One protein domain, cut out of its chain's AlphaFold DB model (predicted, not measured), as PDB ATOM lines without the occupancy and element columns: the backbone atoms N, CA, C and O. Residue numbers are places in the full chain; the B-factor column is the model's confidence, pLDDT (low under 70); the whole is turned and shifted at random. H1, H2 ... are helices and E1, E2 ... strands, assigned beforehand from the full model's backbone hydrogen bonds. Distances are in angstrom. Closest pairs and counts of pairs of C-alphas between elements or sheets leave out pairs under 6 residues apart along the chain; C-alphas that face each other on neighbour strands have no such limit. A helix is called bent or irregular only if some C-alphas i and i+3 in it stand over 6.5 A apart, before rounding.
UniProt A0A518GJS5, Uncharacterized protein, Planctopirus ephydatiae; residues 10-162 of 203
ATOM      1  N   ASP A  10     200.812 186.584 259.761       70.38
ATOM      2  CA  ASP A  10     199.435 187.027 260.036       70.38
ATOM      3  C   ASP A  10     199.314 187.647 261.429       70.38
ATOM      4  O   ASP A  10     198.695 188.695 261.597       70.38
ATOM      5  N   TRP A  11     200.007 187.088 262.426       75.19
ATOM      6  CA  TRP A  11     200.044 187.673 263.771       75.19
ATOM      7  C   TRP A  11     200.675 189.072 263.786       75.19
ATOM      8  O   TRP A  11     200.178 189.981 264.445       75.19
ATOM      9  N   ARG A  12     201.751 189.283 263.017       81.00
ATOM     10  CA  ARG A  12     202.390 190.604 262.898       81.00
ATOM     11  C   ARG A  12     201.477 191.618 262.214       81.00
ATOM     12  O   ARG A  12     201.495 192.784 262.599       81.00
ATOM     13  N   ALA A  13     200.690 191.190 261.227       80.25
ATOM     14  CA  ALA A  13     199.690 192.039 260.588       80.25
ATOM     15  C   ALA A  13     198.578 192.430 261.575       80.25
ATOM     16  O   ALA A  13     198.285 193.615 261.709       80.25
ATOM     17  N   VAL A  14     198.047 191.473 262.345       83.75
ATOM     18  CA  VAL A  14     197.040 191.731 263.389       83.75
ATOM     19  C   VAL A  14     197.572 192.697 264.451       83.75
ATOM     20  O   VAL A  14     196.919 193.690 264.751       83.75
ATOM     21  N   VAL A  15     198.786 192.477 264.968       88.00
ATOM     22  CA  VAL A  15     199.406 193.369 265.965       88.00
ATOM     23  C   VAL A  15     199.589 194.786 265.419       88.00
ATOM     24  O   VAL A  15     199.331 195.747 266.137       88.00
ATOM     25  N   ARG A  16     199.989 194.944 264.149       87.06
ATOM     26  CA  ARG A  16     200.114 196.268 263.514       87.06
ATOM     27  C   ARG A  16     198.769 196.975 263.385       87.06
ATOM     28  O   ARG A  16     198.705 198.166 263.659       87.06
ATOM     29  N   VAL A  17     197.714 196.257 263.002       90.31
ATOM     30  CA  VAL A  17     196.360 196.822 262.899       90.31
ATOM     31  C   VAL A  17     195.847 197.242 264.274       90.31
ATOM     32  O   VAL A  17     195.362 198.358 264.422       90.31
ATOM     33  N   VAL A  18     196.016 196.401 265.298       91.19
ATOM     34  CA  VAL A  18     195.627 196.738 266.677       91.19
ATOM     35  C   VAL A  18     196.417 197.942 267.188       91.19
ATOM     36  O   VAL A  18     195.823 198.876 267.717       91.19
ATOM     37  N   ALA A  19     197.738 197.969 266.988       91.62
ATOM     38  CA  ALA A  19     198.574 199.101 267.381       91.62
ATOM     39  C   ALA A  19     198.179 200.393 266.650       91.62
ATOM     40  O   ALA A  19     198.109 201.450 267.272       91.62
ATOM     41  N   PHE A  20     197.873 200.308 265.352       92.44
ATOM     42  CA  PHE A  20     197.391 201.442 264.568       92.44
ATOM     43  C   PHE A  20     196.040 201.952 265.078       92.44
ATOM     44  O   PHE A  20     195.882 203.152 265.267       92.44
ATOM     45  N   LEU A  21     195.084 201.063 265.367       92.62
ATOM     46  CA  LEU A  21     193.790 201.449 265.932       92.62
ATOM     47  C   LEU A  21     193.950 202.112 267.302       92.62
ATOM     48  O   LEU A  21     193.400 203.187 267.517       92.62
ATOM     49  N   LEU A  22     194.758 201.533 268.194       93.94
ATOM     50  CA  LEU A  22     195.060 202.132 269.498       93.94
ATOM     51  C   LEU A  22     195.703 203.516 269.350       93.94
ATOM     52  O   LEU A  22     195.341 204.436 270.080       93.94
ATOM     53  N   PHE A  23     196.611 203.679 268.386       93.06
ATOM     54  CA  PHE A  23     197.230 204.967 268.088       93.06
ATOM     55  C   PHE A  23     196.210 205.991 267.578       93.06
ATOM     56  O   PHE A  23     196.152 207.098 268.105       93.06
ATOM     57  N   VAL A  24     195.374 205.630 266.600       93.31
ATOM     58  CA  VAL A  24     194.356 206.529 266.028       93.31
ATOM     59  C   VAL A  24     193.313 206.915 267.074       93.31
ATOM     60  O   VAL A  24     192.996 208.096 267.214       93.31
ATOM     61  N   THR A  25     192.807 205.957 267.854       91.38
ATOM     62  CA  THR A  25     191.848 206.230 268.935       91.38
ATOM     63  C   THR A  25     192.479 207.085 270.032       91.38
ATOM     64  O   THR A  25     191.852 208.037 270.494       91.38
ATOM     65  N   GLY A  26     193.727 206.800 270.417       89.69
ATOM     66  CA  GLY A  26     194.469 207.600 271.391       89.69
ATOM     67  C   GLY A  26     194.700 209.035 270.916       89.69
ATOM     68  O   GLY A  26     194.417 209.979 271.650       89.69
ATOM     69  N   ALA A  27     195.136 209.219 269.669       91.75
ATOM     70  CA  ALA A  27     195.327 210.539 269.072       91.75
ATOM     71  C   ALA A  27     194.006 211.319 268.980       91.75
ATOM     72  O   ALA A  27     193.966 212.499 269.322       91.75
ATOM     73  N   GLY A  28     192.913 210.655 268.586       91.31
ATOM     74  CA  GLY A  28     191.576 211.249 268.561       91.31
ATOM     75  C   GLY A  28     191.103 211.695 269.946       91.31
ATOM     76  O   GLY A  28     190.583 212.801 270.087       91.31
ATOM     77  N   PHE A  29     191.340 210.883 270.980       87.81
ATOM     78  CA  PHE A  29     191.031 211.237 272.367       87.81
ATOM     79  C   PHE A  29     191.813 212.472 272.832       87.81
ATOM     80  O   PHE A  29     191.223 213.401 273.383       87.81
ATOM     81  N   VAL A  30     193.122 212.514 272.566       86.88
ATOM     82  CA  VAL A  30     193.975 213.658 272.923       86.88
ATOM     83  C   VAL A  30     193.521 214.922 272.195       86.88
ATOM     84  O   VAL A  30     193.356 215.959 272.831       86.88
ATOM     85  N   LEU A  31     193.266 214.843 270.887       89.38
ATOM     86  CA  LEU A  31     192.813 215.990 270.099       89.38
ATOM     87  C   LEU A  31     191.464 216.521 270.599       89.38
ATOM     88  O   LEU A  31     191.289 217.729 270.742       89.38
ATOM     89  N   HIS A  32     190.527 215.620 270.904       90.06
ATOM     90  CA  HIS A  32     189.228 215.986 271.459       90.06
ATOM     91  C   HIS A  32     189.360 216.683 272.817       90.06
ATOM     92  O   HIS A  32     188.730 217.716 273.037       90.06
ATOM     93  N   HIS A  33     190.211 216.159 273.705       87.56
ATOM     94  CA  HIS A  33     190.486 216.768 275.008       87.56
ATOM     95  C   HIS A  33     191.084 218.171 274.866       87.56
ATOM     96  O   HIS A  33     190.586 219.122 275.463       87.56
ATOM     97  N   VAL A  34     192.111 218.322 274.025       88.50
ATOM     98  CA  VAL A  34     192.753 219.618 273.759       88.50
ATOM     99  C   VAL A  34     191.741 220.624 273.211       88.50
ATOM    100  O   VAL A  34     191.716 221.768 273.660       88.50
ATOM    101  N   TYR A  35     190.867 220.198 272.295       91.12
ATOM    102  CA  TYR A  35     189.807 221.047 271.759       91.12
ATOM    103  C   TYR A  35     188.817 221.494 272.842       91.12
ATOM    104  O   TYR A  35     188.549 222.688 272.962       91.12
ATOM    105  N   GLN A  36     188.315 220.573 273.673       90.31
ATOM    106  CA  GLN A  36     187.431 220.925 274.792       90.31
ATOM    107  C   GLN A  36     188.097 221.923 275.740       90.31
ATOM    108  O   GLN A  36     187.448 222.854 276.217       90.31
ATOM    109  N   ARG A  37     189.394 221.741 276.009       89.56
ATOM    110  CA  ARG A  37     190.133 222.607 276.924       89.56
ATOM    111  C   ARG A  37     190.368 223.993 276.348       89.56
ATOM    112  O   ARG A  37     190.163 224.968 277.062       89.56
ATOM    113  N   TYR A  38     190.686 224.081 275.060       90.94
ATOM    114  CA  TYR A  38     190.758 225.348 274.340       90.94
ATOM    115  C   TYR A  38     189.426 226.106 274.386       90.94
ATOM    116  O   TYR A  38     189.403 227.275 274.765       90.94
ATOM    117  N   VAL A  39     188.317 225.437 274.054       92.44
ATOM    118  CA  VAL A  39     186.977 226.047 274.067       92.44
ATOM    119  C   VAL A  39     186.602 226.532 275.466       92.44
ATOM    120  O   VAL A  39     186.090 227.638 275.606       92.44
ATOM    121  N   LEU A  40     186.890 225.745 276.508       91.69
ATOM    122  CA  LEU A  40     186.616 226.151 277.883       91.69
ATOM    123  C   LEU A  40     187.444 227.364 278.307       91.69
ATOM    124  O   LEU A  40     186.881 228.294 278.869       91.69
ATOM    125  N   LEU A  41     188.761 227.344 278.086       89.44
ATOM    126  CA  LEU A  41     189.638 228.443 278.502       89.44
ATOM    127  C   LEU A  41     189.243 229.742 277.806       89.44
ATOM    128  O   LEU A  41     189.079 230.759 278.470       89.44
ATOM    129  N   ARG A  42     188.978 229.671 276.497       92.62
ATOM    130  CA  ARG A  42     188.465 230.806 275.733       92.62
ATOM    131  C   ARG A  42     187.156 231.338 276.315       92.62
ATOM    132  O   ARG A  42     187.024 232.541 276.484       92.62
ATOM    133  N   TYR A  43     186.216 230.454 276.637       93.75
ATOM    134  CA  TYR A  43     184.954 230.858 277.249       93.75
ATOM    135  C   TYR A  43     185.155 231.497 278.630       93.75
ATOM    136  O   TYR A  43     184.485 232.469 278.933       93.75
ATOM    137  N   ILE A  44     186.067 230.990 279.468       91.44
ATOM    138  CA  ILE A  44     186.364 231.589 280.782       91.44
ATOM    139  C   ILE A  44     186.934 233.002 280.610       91.44
ATOM    140  O   ILE A  44     186.530 233.916 281.329       91.44
ATOM    141  N   ASP A  45     187.853 233.179 279.660       90.88
ATOM    142  CA  ASP A  45     188.442 234.483 279.362       90.88
ATOM    143  C   ASP A  45     187.384 235.463 278.831       90.88
ATOM    144  O   ASP A  45     187.323 236.600 279.294       90.88
ATOM    145  N   GLU A  46     186.517 235.022 277.912       92.19
ATOM    146  CA  GLU A  46     185.418 235.833 277.375       92.19
ATOM    147  C   GLU A  46     184.363 236.149 278.455       92.19
ATOM    148  O   GLU A  46     184.013 237.310 278.637       92.19
ATOM    149  N   ALA A  47     183.931 235.169 279.251       89.31
ATOM    150  CA  ALA A  47     182.959 235.360 280.331       89.31
ATOM    151  C   ALA A  47     183.441 236.376 281.379       89.31
ATOM    152  O   ALA A  47     182.649 237.177 281.873       89.31
ATOM    153  N   ARG A  48     184.748 236.406 281.672       88.44
ATOM    154  CA  ARG A  48     185.333 237.409 282.572       88.44
ATOM    155  C   ARG A  48     185.215 238.831 282.014       88.44
ATOM    156  O   ARG A  48     185.046 239.760 282.795       88.44
ATOM    157  N   LEU A  49     185.285 239.015 280.694       87.19
ATOM    158  CA  LEU A  49     185.041 240.324 280.067       87.19
ATOM    159  C   LEU A  49     183.580 240.773 280.214       87.19
ATOM    160  O   LEU A  49     183.314 241.968 280.154       87.19
ATOM    161  N   HIS A  50     182.667 239.830 280.450       84.56
ATOM    162  CA  HIS A  50     181.251 240.062 280.734       84.56
ATOM    163  C   HIS A  50     180.914 239.869 282.218       84.56
ATOM    164  O   HIS A  50     179.819 239.429 282.565       84.56
ATOM    165  N   TYR A  51     181.870 240.175 283.102       85.31
ATOM    166  CA  TYR A  51     181.685 240.201 284.556       85.31
ATOM    167  C   TYR A  51     181.216 238.875 285.165       85.31
ATOM    168  O   TYR A  51     180.667 238.861 286.261       85.31
ATOM    169  N   LEU A  52     181.441 237.744 284.492       87.69
ATOM    170  CA  LEU A  52     181.120 236.416 284.998       87.69
ATOM    171  C   LEU A  52     182.405 235.637 285.278       87.69
ATOM    172  O   LEU A  52     183.093 235.159 284.375       87.69
ATOM    173  N   HIS A  53     182.708 235.438 286.556       89.19
ATOM    174  CA  HIS A  53     183.791 234.569 286.976       89.19
ATOM    175  C   HIS A  53     183.344 233.103 286.958       89.19
ATOM    176  O   HIS A  53     182.501 232.670 287.746       89.19
ATOM    177  N   VAL A  54     183.960 232.314 286.082       90.25
ATOM    178  CA  VAL A  54     183.681 230.883 285.924       90.25
ATOM    179  C   VAL A  54     184.827 230.088 286.537       90.25
ATOM    180  O   VAL A  54     185.962 230.151 286.064       90.25
ATOM    181  N   GLN A  55     184.541 229.329 287.592       89.50
ATOM    182  CA  GLN A  55     185.540 228.548 288.313       89.50
ATOM    183  C   GLN A  55     185.228 227.045 288.244       89.50
ATOM    184  O   GLN A  55     184.216 226.605 288.790       89.50
ATOM    185  N   PRO A  56     186.085 226.226 287.616       88.31
ATOM    186  CA  PRO A  56     186.007 224.778 287.760       88.31
ATOM    187  C   PRO A  56     186.422 224.352 289.176       88.31
ATOM    188  O   PRO A  56     187.461 224.771 289.680       88.31
ATOM    189  N   LEU A  57     185.603 223.523 289.829       83.31
ATOM    190  CA  LEU A  57     185.855 223.037 291.195       83.31
ATOM    191  C   LEU A  57     186.491 221.634 291.225       83.31
ATOM    192  O   LEU A  57     187.192 221.293 292.175       83.31
ATOM    193  N   ASP A  58     186.310 220.836 290.167       79.38
ATOM    194  CA  ASP A  58     186.848 219.469 290.042       79.38
ATOM    195  C   ASP A  58     188.012 219.392 289.034       79.38
ATOM    196  O   ASP A  58     187.948 218.688 288.021       79.38
ATOM    197  N   ASP A  59     189.087 220.137 289.301       71.25
ATOM    198  CA  ASP A  59     190.294 220.202 288.462       71.25
ATOM    199  C   ASP A  59     191.301 219.093 288.808       71.25
ATOM    200  O   ASP A  59     192.445 219.316 289.221       71.25
ATOM    201  N   ARG A  60     190.883 217.838 288.639       81.00
ATOM    202  CA  ARG A  60     191.794 216.698 288.805       81.00
ATOM    203  C   ARG A  60     192.832 216.665 287.674       81.00
ATOM    204  O   ARG A  60     192.449 216.741 286.503       81.00
ATOM    205  N   PRO A  61     194.135 216.506 287.970       81.50
ATOM    206  CA  PRO A  61     195.146 216.376 286.929       81.50
ATOM    207  C   PRO A  61     194.983 215.036 286.200       81.50
ATOM    208  O   PRO A  61     194.822 213.988 286.825       81.50
ATOM    209  N   LEU A  62     195.041 215.062 284.866       82.00
ATOM    210  CA  LEU A  62     195.087 213.860 284.023       82.00
ATOM    211  C   LEU A  62     196.442 213.161 284.107       82.00
ATOM    212  O   LEU A  62     196.543 211.952 283.905       82.00
ATOM    213  N   LEU A  63     197.489 213.934 284.381       83.62
ATOM    214  CA  LEU A  63     198.828 213.413 284.581       83.62
ATOM    215  C   LEU A  63     199.028 212.999 286.044       83.62
ATOM    216  O   LEU A  63     198.481 213.637 286.949       83.62
ATOM    217  N   PRO A  64     199.878 211.990 286.306       83.94
ATOM    218  CA  PRO A  64     200.398 211.740 287.641       83.94
ATOM    219  C   PRO A  64     200.891 213.037 288.288       83.94
ATOM    220  O   PRO A  64     201.570 213.837 287.643       83.94
ATOM    221  N   ARG A  65     200.583 213.227 289.575       81.94
ATOM    222  CA  ARG A  65     200.838 214.479 290.309       81.94
ATOM    223  C   ARG A  65     202.273 214.997 290.163       81.94
ATOM    224  O   ARG A  65     202.467 216.197 290.031       81.94
ATOM    225  N   ILE A  66     203.254 214.094 290.132       85.50
ATOM    226  CA  ILE A  66     204.677 214.423 289.959       85.50
ATOM    227  C   ILE A  66     204.929 215.101 288.605       85.50
ATOM    228  O   ILE A  66     205.601 216.124 288.553       85.50
ATOM    229  N   LEU A  67     204.366 214.563 287.519       82.19
ATOM    230  CA  LEU A  67     204.514 215.139 286.181       82.19
ATOM    231  C   LEU A  67     203.755 216.459 286.062       82.19
ATOM    232  O   LEU A  67     204.260 217.398 285.466       82.19
ATOM    233  N   HIS A  68     202.570 216.550 286.670       84.25
ATOM    234  CA  HIS A  68     201.780 217.783 286.667       84.25
ATOM    235  C   HIS A  68     202.499 218.935 287.385       84.25
ATOM    236  O   HIS A  68     202.566 220.035 286.853       84.25
ATOM    237  N   GLN A  69     203.125 218.666 288.537       85.06
ATOM    238  CA  GLN A  69     203.893 219.656 289.307       85.06
ATOM    239  C   GLN A  69     205.171 220.136 288.607       85.06
ATOM    240  O   GLN A  69     205.688 221.197 288.944       85.06
ATOM    241  N   GLN A  70     205.690 219.360 287.655       89.44
ATOM    242  CA  GLN A  70     206.855 219.739 286.854       89.44
ATOM    243  C   GLN A  70     206.489 220.613 285.650       89.44
ATOM    244  O   GLN A  70     207.380 221.169 285.007       89.44
ATOM    245  N   LEU A  71     205.199 220.742 285.323       85.19
ATOM    246  CA  LEU A  71     204.770 221.567 284.204       85.19
ATOM    247  C   LEU A  71     204.815 223.057 284.566       85.19
ATOM    248  O   LEU A  71     204.427 223.445 285.669       85.19
ATOM    249  N   PRO A  72     205.194 223.923 283.612       88.38
ATOM    250  CA  PRO A  72     204.978 225.355 283.735       88.38
ATOM    251  C   PRO A  72     203.498 225.666 284.023       88.38
ATOM    252  O   PRO A  72     202.628 225.034 283.413       88.38
ATOM    253  N   PRO A  73     203.179 226.673 284.858       82.56
ATOM    254  CA  PRO A  73     201.795 227.024 285.194       82.56
ATOM    255  C   PRO A  73     200.903 227.272 283.970       82.56
ATOM    256  O   PRO A  73     199.751 226.851 283.949       82.56
ATOM    257  N   ALA A  74     201.462 227.874 282.914       81.44
ATOM    258  CA  ALA A  74     200.762 228.123 281.652       81.44
ATOM    259  C   ALA A  74     200.347 226.837 280.907       81.44
ATOM    260  O   ALA A  74     199.391 226.852 280.136       81.44
ATOM    261  N   LEU A  75     201.060 225.727 281.126       80.81
ATOM    262  CA  LEU A  75     200.773 224.426 280.514       80.81
ATOM    263  C   LEU A  75     199.973 223.511 281.442       80.81
ATOM    264  O   LEU A  75     199.228 222.663 280.962       80.81
ATOM    265  N   ALA A  76     200.093 223.679 282.759       83.00
ATOM    266  CA  ALA A  76     199.466 222.808 283.748       83.00
ATOM    267  C   ALA A  76     197.934 222.707 283.590       83.00
ATOM    268  O   ALA A  76     197.372 221.627 283.782       83.00
ATOM    269  N   SER A  77     197.265 223.795 283.189       81.12
ATOM    270  CA  SER A  77     195.807 223.850 282.988       81.12
ATOM    271  C   SER A  77     195.303 222.985 281.822       81.12
ATOM    272  O   SER A  77     194.177 222.478 281.858       81.12
ATOM    273  N   TRP A  78     196.148 222.748 280.814       82.19
ATOM    274  CA  TRP A  78     195.829 221.917 279.648       82.19
ATOM    275  C   TRP A  78     195.738 220.426 279.993       82.19
ATOM    276  O   TRP A  78     195.018 219.672 279.338       82.19
ATOM    277  N   PHE A  79     196.425 220.013 281.059       83.56
ATOM    278  CA  PHE A  79     196.450 218.636 281.557       83.56
ATOM    279  C   PHE A  79     195.501 218.405 282.733       83.56
ATOM    280  O   PHE A  79     195.611 217.397 283.430       83.56
ATOM    281  N   LEU A  80     194.570 219.324 282.967       85.44
ATOM    282  CA  LEU A  80     193.459 219.116 283.883       85.44
ATOM    283  C   LEU A  80     192.327 218.386 283.158       85.44
ATOM    284  O   LEU A  80     192.100 218.599 281.965       85.44
ATOM    285  N   ALA A  81     191.629 217.513 283.878       84.19
ATOM    286  CA  ALA A  81     190.462 216.818 283.361       84.19
ATOM    287  C   ALA A  81     189.335 217.810 283.045       84.19
ATOM    288  O   ALA A  81     189.255 218.898 283.616       84.19
ATOM    289  N   THR A  82     188.436 217.426 282.139       86.19
ATOM    290  CA  THR A  82     187.237 218.223 281.873       86.19
ATOM    291  C   THR A  82     186.389 218.317 283.151       86.19
ATOM    292  O   THR A  82     186.053 217.272 283.721       86.19
ATOM    293  N   PRO A  83     186.041 219.531 283.616       87.19
ATOM    294  CA  PRO A  83     185.417 219.747 284.904       87.19
ATOM    295  C   PRO A  83     184.019 219.155 284.916       87.19
ATOM    296  O   PRO A  83     183.256 219.235 283.946       87.19
ATOM    297  N   ARG A  84     183.699 218.566 286.062       88.88
ATOM    298  CA  ARG A  84     182.363 218.062 286.381       88.88
ATOM    299  C   ARG A  84     181.604 219.006 287.295       88.88
ATOM    300  O   ARG A  84     180.398 218.850 287.446       88.88
ATOM    301  N   GLU A  85     182.298 219.968 287.883       90.38
ATOM    302  CA  GLU A  85     181.750 220.910 288.842       90.38
ATOM    303  C   GLU A  85     182.187 222.313 288.442       90.38
ATOM    304  O   GLU A  85     183.382 222.546 288.237       90.38
ATOM    305  N   ILE A  86     181.216 223.212 288.282       92.00
ATOM    306  CA  ILE A  86     181.440 224.603 287.885       92.00
ATOM    307  C   ILE A  86     180.741 225.523 288.880       92.00
ATOM    308  O   ILE A  86     179.574 225.318 289.212       92.00
ATOM    309  N   HIS A  87     181.449 226.556 289.307       91.19
ATOM    310  CA  HIS A  87     180.917 227.666 290.078       91.19
ATOM    311  C   HIS A  87     180.883 228.923 289.205       91.19
ATOM    312  O   HIS A  87     181.885 229.282 288.582       91.19
ATOM    313  N   PHE A  88     179.728 229.577 289.157       90.94
ATOM    314  CA  PHE A  88     179.497 230.819 288.427       90.94
ATOM    315  C   PHE A  88     179.306 231.954 289.425       90.94
ATOM    316  O   PHE A  88     178.324 231.956 290.160       90.94
ATOM    317  N   SER A  89     180.204 232.932 289.443       88.50
ATOM    318  CA  SER A  89     180.095 234.105 290.310       88.50
ATOM    319  C   SER A  89     180.149 235.368 289.464       88.50
ATOM    320  O   SER A  89     181.185 235.597 288.848       88.50
ATOM    321  N   PRO A  90     179.100 236.202 289.423       82.81
ATOM    322  CA  PRO A  90     179.237 237.515 288.816       82.81
ATOM    323  C   PRO A  90     180.199 238.377 289.643       82.81
ATOM    324  O   PRO A  90     180.309 238.207 290.865       82.81
ATOM    325  N   ASP A  91     180.894 239.291 288.979       78.44
ATOM    326  CA  ASP A  91     181.685 240.328 289.625       78.44
ATOM    327  C   ASP A  91     180.742 241.378 290.224       78.44
ATOM    328  O   ASP A  91     179.769 241.807 289.609       78.44
ATOM    329  N   ALA A  92     181.031 241.806 291.452       64.06
ATOM    330  CA  ALA A  92     180.164 242.677 292.254       64.06
ATOM    331  C   ALA A  92     180.132 244.154 291.782       64.06
ATOM    332  O   ALA A  92     179.947 245.054 292.600       64.06
ATOM    333  N   GLY A  93     180.386 244.413 290.494       56.44
ATOM    334  CA  GLY A  93     180.740 245.727 289.961       56.44
ATOM    335  C   GLY A  93     179.576 246.618 289.522       56.44
ATOM    336  O   GLY A  93     179.657 247.820 289.756       56.44
ATOM    337  N   ASP A  94     178.508 246.078 288.924       56.34
ATOM    338  CA  ASP A  94     177.424 246.910 288.376       56.34
ATOM    339  C   ASP A  94     176.092 246.139 288.250       56.34
ATOM    340  O   ASP A  94     176.052 245.009 287.761       56.34
ATOM    341  N   GLU A  95     174.974 246.723 288.702       55.41
ATOM    342  CA  GLU A  95     173.653 246.057 288.680       55.41
ATOM    343  C   GLU A  95     173.080 245.925 287.255       55.41
ATOM    344  O   GLU A  95     172.317 244.990 286.988       55.41
ATOM    345  N   SER A  96     173.498 246.817 286.346       52.31
ATOM    346  CA  SER A  96     173.145 246.868 284.916       52.31
ATOM    347  C   SER A  96     173.524 245.593 284.143       52.31
ATOM    348  O   SER A  96     172.780 245.147 283.266       52.31
ATOM    349  N   ASP A  97     174.630 244.949 284.520       59.44
ATOM    350  CA  ASP A  97     175.306 243.949 283.676       59.44
ATOM    351  C   ASP A  97     174.950 242.490 284.029       59.44
ATOM    352  O   ASP A  97     175.393 241.532 283.391       59.44
ATOM    353  N   ASN A  98     174.057 242.285 285.003       63.62
ATOM    354  CA  ASN A  98     173.640 240.945 285.436       63.62
ATOM    355  C   ASN A  98     172.739 240.215 284.427       63.62
ATOM    356  O   ASN A  98     172.637 238.986 284.463       63.62
ATOM    357  N   SER A  99     172.086 240.951 283.519       66.50
ATOM    358  CA  SER A  99     171.283 240.345 282.451       66.50
ATOM    359  C   SER A  99     172.156 239.643 281.403       66.50
ATOM    360  O   SER A  99     171.799 238.558 280.944       66.50
ATOM    361  N   GLU A 100     173.339 240.188 281.100       74.38
ATOM    362  CA  GLU A 100     174.307 239.550 280.203       74.38
ATOM    363  C   GLU A 100     174.892 238.277 280.816       74.38
ATOM    364  O   GLU A 100     175.035 237.272 280.119       74.38
ATOM    365  N   CYS A 101     175.134 238.264 282.133       77.38
ATOM    366  CA  CYS A 101     175.627 237.081 282.845       77.38
ATOM    367  C   CYS A 101     174.745 235.839 282.614       77.38
ATOM    368  O   CYS A 101     175.260 234.722 282.536       77.38
ATOM    369  N   MET A 102     173.423 236.011 282.472       78.31
ATOM    370  CA  MET A 102     172.501 234.904 282.189       78.31
ATOM    371  C   MET A 102     172.755 234.286 280.812       78.31
ATOM    372  O   MET A 102     172.832 233.060 280.705       78.31
ATOM    373  N   ASN A 103     172.939 235.120 279.785       85.38
ATOM    374  CA  ASN A 103     173.251 234.652 278.435       85.38
ATOM    375  C   ASN A 103     174.560 233.862 278.442       85.38
ATOM    376  O   ASN A 103     174.618 232.763 277.899       85.38
ATOM    377  N   TRP A 104     175.575 234.354 279.156       88.44
ATOM    378  CA  TRP A 104     176.856 233.663 279.264       88.44
ATOM    379  C   TRP A 104     176.741 232.300 279.938       88.44
ATOM    380  O   TRP A 104     177.268 231.323 279.404       88.44
ATOM    381  N   ILE A 105     176.031 232.183 281.066       88.56
ATOM    382  CA  ILE A 105     175.790 230.880 281.718       88.56
ATOM    383  C   ILE A 105     175.086 229.928 280.740       88.56
ATOM    384  O   ILE A 105     175.486 228.769 280.591       88.56
ATOM    385  N   ASP A 106     174.075 230.417 280.025       87.06
ATOM    386  CA  ASP A 106     173.341 229.636 279.031       87.06
ATOM    387  C   ASP A 106     174.176 229.294 277.790       87.06
ATOM    388  O   ASP A 106     173.900 228.296 277.127       87.06
ATOM    389  N   GLU A 107     175.240 230.023 277.494       90.88
ATOM    390  CA  GLU A 107     176.157 229.739 276.389       90.88
ATOM    391  C   GLU A 107     177.320 228.819 276.786       90.88
ATOM    392  O   GLU A 107     178.173 228.503 275.953       90.88
ATOM    393  N   TYR A 108     177.342 228.313 278.027       92.38
ATOM    394  CA  TYR A 108     178.406 227.425 278.492       92.38
ATOM    395  C   TYR A 108     178.617 226.233 277.530       92.38
ATOM    396  O   TYR A 108     177.687 225.452 277.298       92.38
ATOM    397  N   PRO A 109     179.831 226.023 276.987       90.56
ATOM    398  CA  PRO A 109     180.037 225.111 275.859       90.56
ATOM    399  C   PRO A 109     180.060 223.622 276.239       90.56
ATOM    400  O   PRO A 109     179.860 222.758 275.383       90.56
ATOM    401  N   LEU A 110     180.298 223.284 277.512       90.31
ATOM    402  CA  LEU A 110     180.517 221.903 277.973       90.31
ATOM    403  C   LEU A 110     179.405 221.385 278.906       90.31
ATOM    404  O   LEU A 110     179.656 220.569 279.789       90.31
ATOM    405  N   LYS A 111     178.145 221.804 278.714       91.94
ATOM    406  CA  LYS A 111     177.008 221.427 279.596       91.94
ATOM    407  C   LYS A 111     176.839 219.918 279.809       91.94
ATOM    408  O   LYS A 111     176.280 219.481 280.810       91.94
ATOM    409  N   SER A 112     177.287 219.106 278.853       89.81
ATOM    410  CA  SER A 112     177.186 217.644 278.896       89.81
ATOM    411  C   SER A 112     178.221 216.970 279.803       89.81
ATOM    412  O   SER A 112     178.103 215.769 280.062       89.81
ATOM    413  N   THR A 113     179.235 217.691 280.285       87.62
ATOM    414  CA  THR A 113     180.247 217.154 281.212       87.62
ATOM    415  C   THR A 113     179.973 217.539 282.658       87.62
ATOM    416  O   THR A 113     180.427 216.842 283.567       87.62
ATOM    417  N   VAL A 114     179.201 218.604 282.867       91.06
ATOM    418  CA  VAL A 114     178.913 219.160 284.185       91.06
ATOM    419  C   VAL A 114     177.846 218.336 284.898       91.06
ATOM    420  O   VAL A 114     176.776 218.057 284.358       91.06
ATOM    421  N   ARG A 115     178.169 217.936 286.127       90.94
ATOM    422  CA  ARG A 115     177.293 217.238 287.068       90.94
ATOM    423  C   ARG A 115     176.827 218.143 288.195       90.94
ATOM    424  O   ARG A 115     175.722 217.947 288.684       90.94
ATOM    425  N   ARG A 116     177.634 219.123 288.604       90.19
ATOM    426  CA  ARG A 116     177.268 220.057 289.672       90.19
ATOM    427  C   ARG A 116     177.508 221.495 289.245       90.19
ATOM    428  O   ARG A 116     178.554 221.797 288.670       90.19
ATOM    429  N   CYS A 117     176.549 222.355 289.555       91.88
ATOM    430  CA  CYS A 117     176.649 223.787 289.314       91.88
ATOM    431  C   CYS A 117     176.329 224.553 290.594       91.88
ATOM    432  O   CYS A 117     175.290 224.302 291.205       91.88
ATOM    433  N   SER A 118     177.162 225.518 290.963       90.19
ATOM    434  CA  SER A 118     176.840 226.482 292.017       90.19
ATOM    435  C   SER A 118     176.874 227.915 291.493       90.19
ATOM    436  O   SER A 118     177.604 228.250 290.559       90.19
ATOM    437  N   LEU A 119     176.032 228.754 292.086       88.81
ATOM    438  CA  LEU A 119     175.901 230.177 291.816       88.81
ATOM    439  C   LEU A 119     176.478 230.970 293.002       88.81
ATOM    440  O   LEU A 119     176.121 230.718 294.154       88.81
ATOM    441  N   GLY A 120     177.348 231.935 292.729       84.06
ATOM    442  CA  GLY A 120     178.023 232.757 293.730       84.06
ATOM    443  C   GLY A 120     177.105 233.802 294.355       84.06
ATOM    444  O   GLY A 120     176.116 234.222 293.762       84.06
ATOM    445  N   SER A 121     177.445 234.269 295.557       76.88
ATOM    446  CA  SER A 121     176.585 235.112 296.405       76.88
ATOM    447  C   SER A 121     176.279 236.517 295.878       76.88
ATOM    448  O   SER A 121     175.416 237.186 296.439       76.88
ATOM    449  N   ALA A 122     176.994 236.972 294.849       75.31
ATOM    450  CA  ALA A 122     176.858 238.311 294.281       75.31
ATOM    451  C   ALA A 122     175.681 238.451 293.294       75.31
ATOM    452  O   ALA A 122     175.424 239.547 292.809       75.31
ATOM    453  N   LEU A 123     174.942 237.371 293.007       74.25
ATOM    454  CA  LEU A 123     173.798 237.432 292.097       74.25
ATOM    455  C   LEU A 123     172.616 238.211 292.687       74.25
ATOM    456  O   LEU A 123     172.176 237.909 293.807       74.25
ATOM    457  N   PRO A 124     172.018 239.136 291.915       75.19
ATOM    458  CA  PRO A 124     170.771 239.771 292.305       75.19
ATOM    459  C   PRO A 124     169.667 238.731 292.527       75.19
ATOM    460  O   PRO A 124     169.501 237.775 291.764       75.19
ATOM    461  N   ARG A 125     168.880 238.921 293.590       73.31
ATOM    462  CA  ARG A 125     167.896 237.925 294.058       73.31
ATOM    463  C   ARG A 125     166.809 237.598 293.029       73.31
ATOM    464  O   ARG A 125     166.310 236.479 293.028       73.31
ATOM    465  N   ASN A 126     166.466 238.548 292.164       76.06
ATOM    466  CA  ASN A 126     165.525 238.380 291.053       76.06
ATOM    467  C   ASN A 126     166.050 237.437 289.952       76.06
ATOM    468  O   ASN A 126     165.251 236.820 289.257       76.06
ATOM    469  N   HIS A 127     167.370 237.275 289.812       77.75
ATOM    470  CA  HIS A 127     167.972 236.397 288.803       77.75
ATOM    471  C   HIS A 127     168.268 234.982 289.317       77.75
ATOM    472  O   HIS A 127     168.389 234.057 288.515       77.75
ATOM    473  N   VAL A 128     168.307 234.778 290.638       79.31
ATOM    474  CA  VAL A 128     168.604 233.469 291.247       79.31
ATOM    475  C   VAL A 128     167.631 232.384 290.775       79.31
ATOM    476  O   VAL A 128     168.063 231.301 290.385       79.31
ATOM    477  N   ILE A 129     166.323 232.667 290.769       83.00
ATOM    478  CA  ILE A 129     165.295 231.688 290.377       83.00
ATOM    479  C   ILE A 129     165.416 231.305 288.886       83.00
ATOM    480  O   ILE A 129     165.571 230.113 288.603       83.00
ATOM    481  N   PRO A 130     165.412 232.257 287.926       83.31
ATOM    482  CA  PRO A 130     165.640 231.947 286.513       83.31
ATOM    483  C   PRO A 130     166.934 231.169 286.247       83.31
ATOM    484  O   PRO A 130     166.930 230.232 285.447       83.31
ATOM    485  N   MET A 131     168.028 231.507 286.937       84.44
ATOM    486  CA  MET A 131     169.317 230.835 286.754       84.44
ATOM    487  C   MET A 131     169.302 229.396 287.266       84.44
ATOM    488  O   MET A 131     169.741 228.493 286.556       84.44
ATOM    489  N   LEU A 132     168.738 229.148 288.452       85.25
ATOM    490  CA  LEU A 132     168.570 227.784 288.960       85.25
ATOM    491  C   LEU A 132     167.711 226.937 288.012       85.25
ATOM    492  O   LEU A 132     168.070 225.792 287.727       85.25
ATOM    493  N   ARG A 133     166.628 227.505 287.459       86.06
ATOM    494  CA  ARG A 133     165.790 226.836 286.448       86.06
ATOM    495  C   ARG A 133     166.577 226.502 285.181       86.06
ATOM    496  O   ARG A 133     166.420 225.402 284.650       86.06
ATOM    497  N   SER A 134     167.415 227.414 284.685       87.88
ATOM    498  CA  SER A 134     168.216 227.145 283.487       87.88
ATOM    499  C   SER A 134     169.250 226.039 283.724       87.88
ATOM    500  O   SER A 134     169.321 225.075 282.956       87.88
ATOM    501  N   LEU A 135     169.984 226.104 284.838       89.25
ATOM    502  CA  LEU A 135     170.968 225.085 285.216       89.25
ATOM    503  C   LEU A 135     170.327 223.700 285.395       89.25
ATOM    504  O   LEU A 135     170.887 222.694 284.957       89.25
ATOM    505  N   ALA A 136     169.120 223.638 285.962       88.19
ATOM    506  CA  ALA A 136     168.376 222.392 286.142       88.19
ATOM    507  C   ALA A 136     168.018 221.692 284.812       88.19
ATOM    508  O   ALA A 136     167.836 220.473 284.782       88.19
ATOM    509  N   ARG A 137     167.953 222.430 283.692       88.69
ATOM    510  CA  ARG A 137     167.660 221.878 282.354       88.69
ATOM    511  C   ARG A 137     168.866 221.221 281.690       88.69
ATOM    512  O   ARG A 137     168.722 220.589 280.642       88.69
ATOM    513  N   TRP A 138     170.060 221.351 282.259       91.06
ATOM    514  CA  TRP A 138     171.260 220.790 281.654       91.06
ATOM    515  C   TRP A 138     171.233 219.251 281.699       91.06
ATOM    516  O   TRP A 138     170.788 218.637 282.677       91.06
ATOM    517  N   PRO A 139     171.720 218.579 280.641       87.44
ATOM    518  CA  PRO A 139     171.440 217.161 280.413       87.44
ATOM    519  C   PRO A 139     172.041 216.233 281.472       87.44
ATOM    520  O   PRO A 139     171.470 215.179 281.737       87.44
ATOM    521  N   ARG A 140     173.174 216.611 282.077       90.38
ATOM    522  CA  ARG A 140     173.911 215.777 283.040       90.38
ATOM    523  C   ARG A 140     174.019 216.363 284.444       90.38
ATOM    524  O   ARG A 140     174.639 215.736 285.296       90.38
ATOM    525  N   VAL A 141     173.411 217.523 284.692       91.31
ATOM    526  CA  VAL A 141     173.472 218.173 286.002       91.31
ATOM    527  C   VAL A 141     172.652 217.369 287.007       91.31
ATOM    528  O   VAL A 141     171.439 217.210 286.869       91.31
ATOM    529  N   GLU A 142     173.346 216.817 287.990       90.88
ATOM    530  CA  GLU A 142     172.827 216.056 289.120       90.88
ATOM    531  C   GLU A 142     172.498 216.976 290.302       90.88
ATOM    532  O   GLU A 142     171.662 216.610 291.122       90.88
ATOM    533  N   GLN A 143     173.128 218.154 290.392       90.12
ATOM    534  CA  GLN A 143     172.969 219.065 291.523       90.12
ATOM    535  C   GLN A 143     173.130 220.537 291.127       90.12
ATOM    536  O   GLN A 143     174.043 220.879 290.370       90.12
ATOM    537  N   VAL A 144     172.276 221.405 291.679       91.62
ATOM    538  CA  VAL A 144     172.387 222.870 291.560       91.62
ATOM    539  C   VAL A 144     172.350 223.552 292.927       91.62
ATOM    540  O   VAL A 144     171.733 223.040 293.863       91.62
ATOM    541  N   GLY A 145     172.988 224.715 293.030       89.31
ATOM    542  CA  GLY A 145     173.101 225.457 294.280       89.31
ATOM    543  C   GLY A 145     173.353 226.947 294.101       89.31
ATOM    544  O   GLY A 145     173.742 227.404 293.030       89.31
ATOM    545  N   PHE A 146     173.147 227.699 295.172       87.25
ATOM    546  CA  PHE A 146     173.470 229.108 295.326       87.25
ATOM    547  C   PHE A 146     174.158 229.308 296.681       87.25
ATOM    548  O   PHE A 146     173.529 229.250 297.744       87.25
ATOM    549  N   ASP A 147     175.464 229.550 296.630       82.12
ATOM    550  CA  ASP A 147     176.360 229.558 297.788       82.12
ATOM    551  C   ASP A 147     176.061 230.725 298.744       82.12
ATOM    552  O   ASP A 147     176.279 230.625 299.954       82.12
ATOM    553  N   GLY A 148     175.474 231.808 298.221       74.62
ATOM    554  CA  GLY A 148     175.059 232.983 298.992       74.62
ATOM    555  C   GLY A 148     173.790 232.820 299.826       74.62
ATOM    556  O   GLY A 148     173.445 233.731 300.577       74.62
ATOM    557  N   SER A 149     173.072 231.700 299.717       75.25
ATOM    558  CA  SER A 149     171.856 231.452 300.498       75.25
ATOM    559  C   SER A 149     172.057 230.313 301.477       75.25
ATOM    560  O   SER A 149     172.654 229.297 301.154       75.25
ATOM    561  N   SER A 150     171.491 230.434 302.675       73.75
ATOM    562  CA  SER A 150     171.352 229.307 303.603       73.75
ATOM    563  C   SER A 150     170.284 228.301 303.157       73.75
ATOM    564  O   SER A 150     170.313 227.154 303.587       73.75
ATOM    565  N   ILE A 151     169.361 228.714 302.282       76.00
ATOM    566  CA  ILE A 151     168.147 227.969 301.907       76.00
ATOM    567  C   ILE A 151     168.201 227.477 300.453       76.00
ATOM    568  O   ILE A 151     167.346 226.702 300.039       76.00
ATOM    569  N   LEU A 152     169.226 227.837 299.674       80.12
ATOM    570  CA  LEU A 152     169.348 227.409 298.276       80.12
ATOM    571  C   LEU A 152     170.688 226.725 297.962       80.12
ATOM    572  O   LEU A 152     171.223 226.948 296.890       80.12
ATOM    573  N   LYS A 153     171.264 225.919 298.863       80.69
ATOM    574  CA  LYS A 153     172.645 225.419 298.679       80.69
ATOM    575  C   LYS A 153     172.778 224.179 297.806       80.69
ATOM    576  O   LYS A 153     173.653 224.145 296.957       80.69
ATOM    577  N   ASN A 154     171.950 223.161 298.032       85.38
ATOM    578  CA  ASN A 154     172.160 221.835 297.452       85.38
ATOM    579  C   ASN A 154     170.834 221.208 297.041       85.38
ATOM    580  O   ASN A 154     170.180 220.570 297.860       85.38
ATOM    581  N   PHE A 155     170.454 221.353 295.777       88.06
ATOM    582  CA  PHE A 155     169.277 220.686 295.236       88.06
ATOM    583  C   PHE A 155     169.691 219.549 294.313       88.06
ATOM    584  O   PHE A 155     170.361 219.813 293.313       88.06
ATOM    585  N   PRO A 156     169.309 218.298 294.612       90.12
ATOM    586  CA  PRO A 156     169.567 217.166 293.738       90.12
ATOM    587  C   PRO A 156     168.550 217.107 292.590       90.12
ATOM    588  O   PRO A 156     167.411 217.567 292.703       90.12
ATOM    589  N   ARG A 157     168.936 216.471 291.481       89.00
ATOM    590  CA  ARG A 157     168.153 216.412 290.234       89.00
ATOM    591  C   ARG A 157     166.753 215.842 290.404       89.00
ATOM    592  O   ARG A 157     165.827 216.300 289.741       89.00
ATOM    593  N   HIS A 158     166.583 214.853 291.280       88.19
ATOM    594  CA  HIS A 158     165.275 214.244 291.518       88.19
ATOM    595  C   HIS A 158     164.274 215.226 292.157       88.19
ATOM    596  O   HIS A 158     163.073 215.071 291.954       88.19
ATOM    597  N   ASN A 159     164.763 216.280 292.819       88.69
ATOM    598  CA  ASN A 159     163.949 217.331 293.427       88.69
ATOM    599  C   ASN A 159     163.708 218.530 292.496       88.69
ATOM    600  O   ASN A 159     163.011 219.456 292.891       88.69
ATOM    601  N   PHE A 160     164.234 218.550 291.264       89.62
ATOM    602  CA  PHE A 160     164.134 219.729 290.384       89.62
ATOM    603  C   PHE A 160     162.700 220.109 290.019       89.62
ATOM    604  O   PHE A 160     162.388 221.295 289.961       89.62
ATOM    605  N   ALA A 161     161.821 219.128 289.805       86.31
ATOM    606  CA  ALA A 161     160.417 219.406 289.505       86.31
ATOM    607  C   ALA A 161     159.704 220.066 290.696       86.31
ATOM    608  O   ALA A 161     158.942 221.011 290.522       86.31
ATOM    609  N   GLU A 162     159.978 219.593 291.913       86.31
ATOM    610  CA  GLU A 162     159.383 220.152 293.125       86.31
ATOM    611  C   GLU A 162     160.000 221.507 293.487       86.31
ATOM    612  O   GLU A 162     159.283 222.428 293.873       86.31
TER     613      GLU A 162
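What this domain is: This is residues 10 to 162 of the 203 residues of an uncharacterized protein of Planctopirus ephydatiae (UniProt A0A518GJS5). A single long helix, H1, runs like a handle into a small sheet of four strands, and its residues 10 to 32 stick out free of everything else. H4 and H5 cover one face of that sheet, and H1's residues 40 to 48 reach the same face beside the strands, nearest E1; the little helices H2 and H3 sit clear of the sheet, H3 near H1 and H2 touching H3 but apart from H1, and H6 grazes the sheet at the E4 edge. The printed part has 153 residues, with six named helices and four named strands in the order H1 E1 H2 H3 E2 H4 E3 H5 E4 H6, a mixed class of helices and strands. The sheet is mixed, in the order E1 E2 E3 E4. The whole is loose, with a radius of gyration of the C-alphas of 19.3 A, and elongated, spanning 68 by 38 by 27 A.

How they stand to each other: H1, residues 10 to 49, comes closest to the edge strand E1, residues 52 to 56, at the C-alphas of Ile 44 and Val 54, 5.8 A apart. H1 is on the sheet at a height over the sheet of 11.6 A, over none of its strands. H2, residues 65 to 69, and H3, residues 73 to 79, only just touch, with 3 pairs of C-alphas within 8 A, the closest those of His 68 and Ala 76 at 6.3 A; neither is on the sheet. H3 is close to H1 but not clearly touching, with the closest C-alphas, of Arg 37 and Trp 78, 6.4 A apart, at a steep tilt of 53 degrees, opposite ways. E2, residues 85 to 90, is antiparallel to E1, with N 53 and O 89 within hydrogen-bond range at 2.8 A. H4, residues 95 to 106, is on the same face as H1, only just over E1 and E2, with 3 C-alphas falling on each; its closest C-alphas to E1 are those of Cys 101 and Leu 52, 5.9 A apart. E3, residues 116 to 119, is parallel to E2, with N 88 and O 118 at 2.9 A. H5, residues 125 to 136, is on the same face too, at a height over the sheet of 8.6 A. It lies over the edge strand E4, residues 143 to 146, along the strands, at 11 degrees to E4 on the local plane; the closest C-alphas, of Leu 132 and Val 144, are 6.7 A apart. E4 is parallel to E3, with N 119 and O 145 at 2.8 A. E2, H4, E3 and E3, H5, E4 are strand-helix-strand units, parallel neighbour strands joined through a helix, with right-handed crossovers. With H1, H4 and H5 on one face, the sheet and helices make two layers. H6, residues 157 to 162, only grazes the sheet with residues 157 to 160. Every O i to N i+4 pair is within hydrogen-bond range in H1 and H2, but 0 of 3 in H3, 3 of 8 in H4, 6 of 8 in H5 and 0 of 2 in H6; the O i to N i+3 counts are 3 of 4 in H3, 7 of 9 in H4 and 2 of 3 in H6.

Where its parts are: H1 begins at C-alpha 10 (199.435, 187.027, 260.036) and is 58.7 A long. E1 is 12.9 A, E2 16.8 A, H4 19.0 A and H5 17.4 A long. H4 and H6 are irregular, with C-alphas 96 and 99 at 7.2 A and 158 and 161 at 7.4 A; H3 and H5 only just are, with C-alphas 74 and 77, and 126 and 129, at 6.7 A. H6 ends at C-alpha 162 (159.383, 220.152, 293.125).

The domain as a whole: The two C-alphas farthest apart, of Asp 10 and Glu 95, are 70.5 A apart. The printed part has no cut and no long link. Residues 92 to 99 have pLDDT under 70.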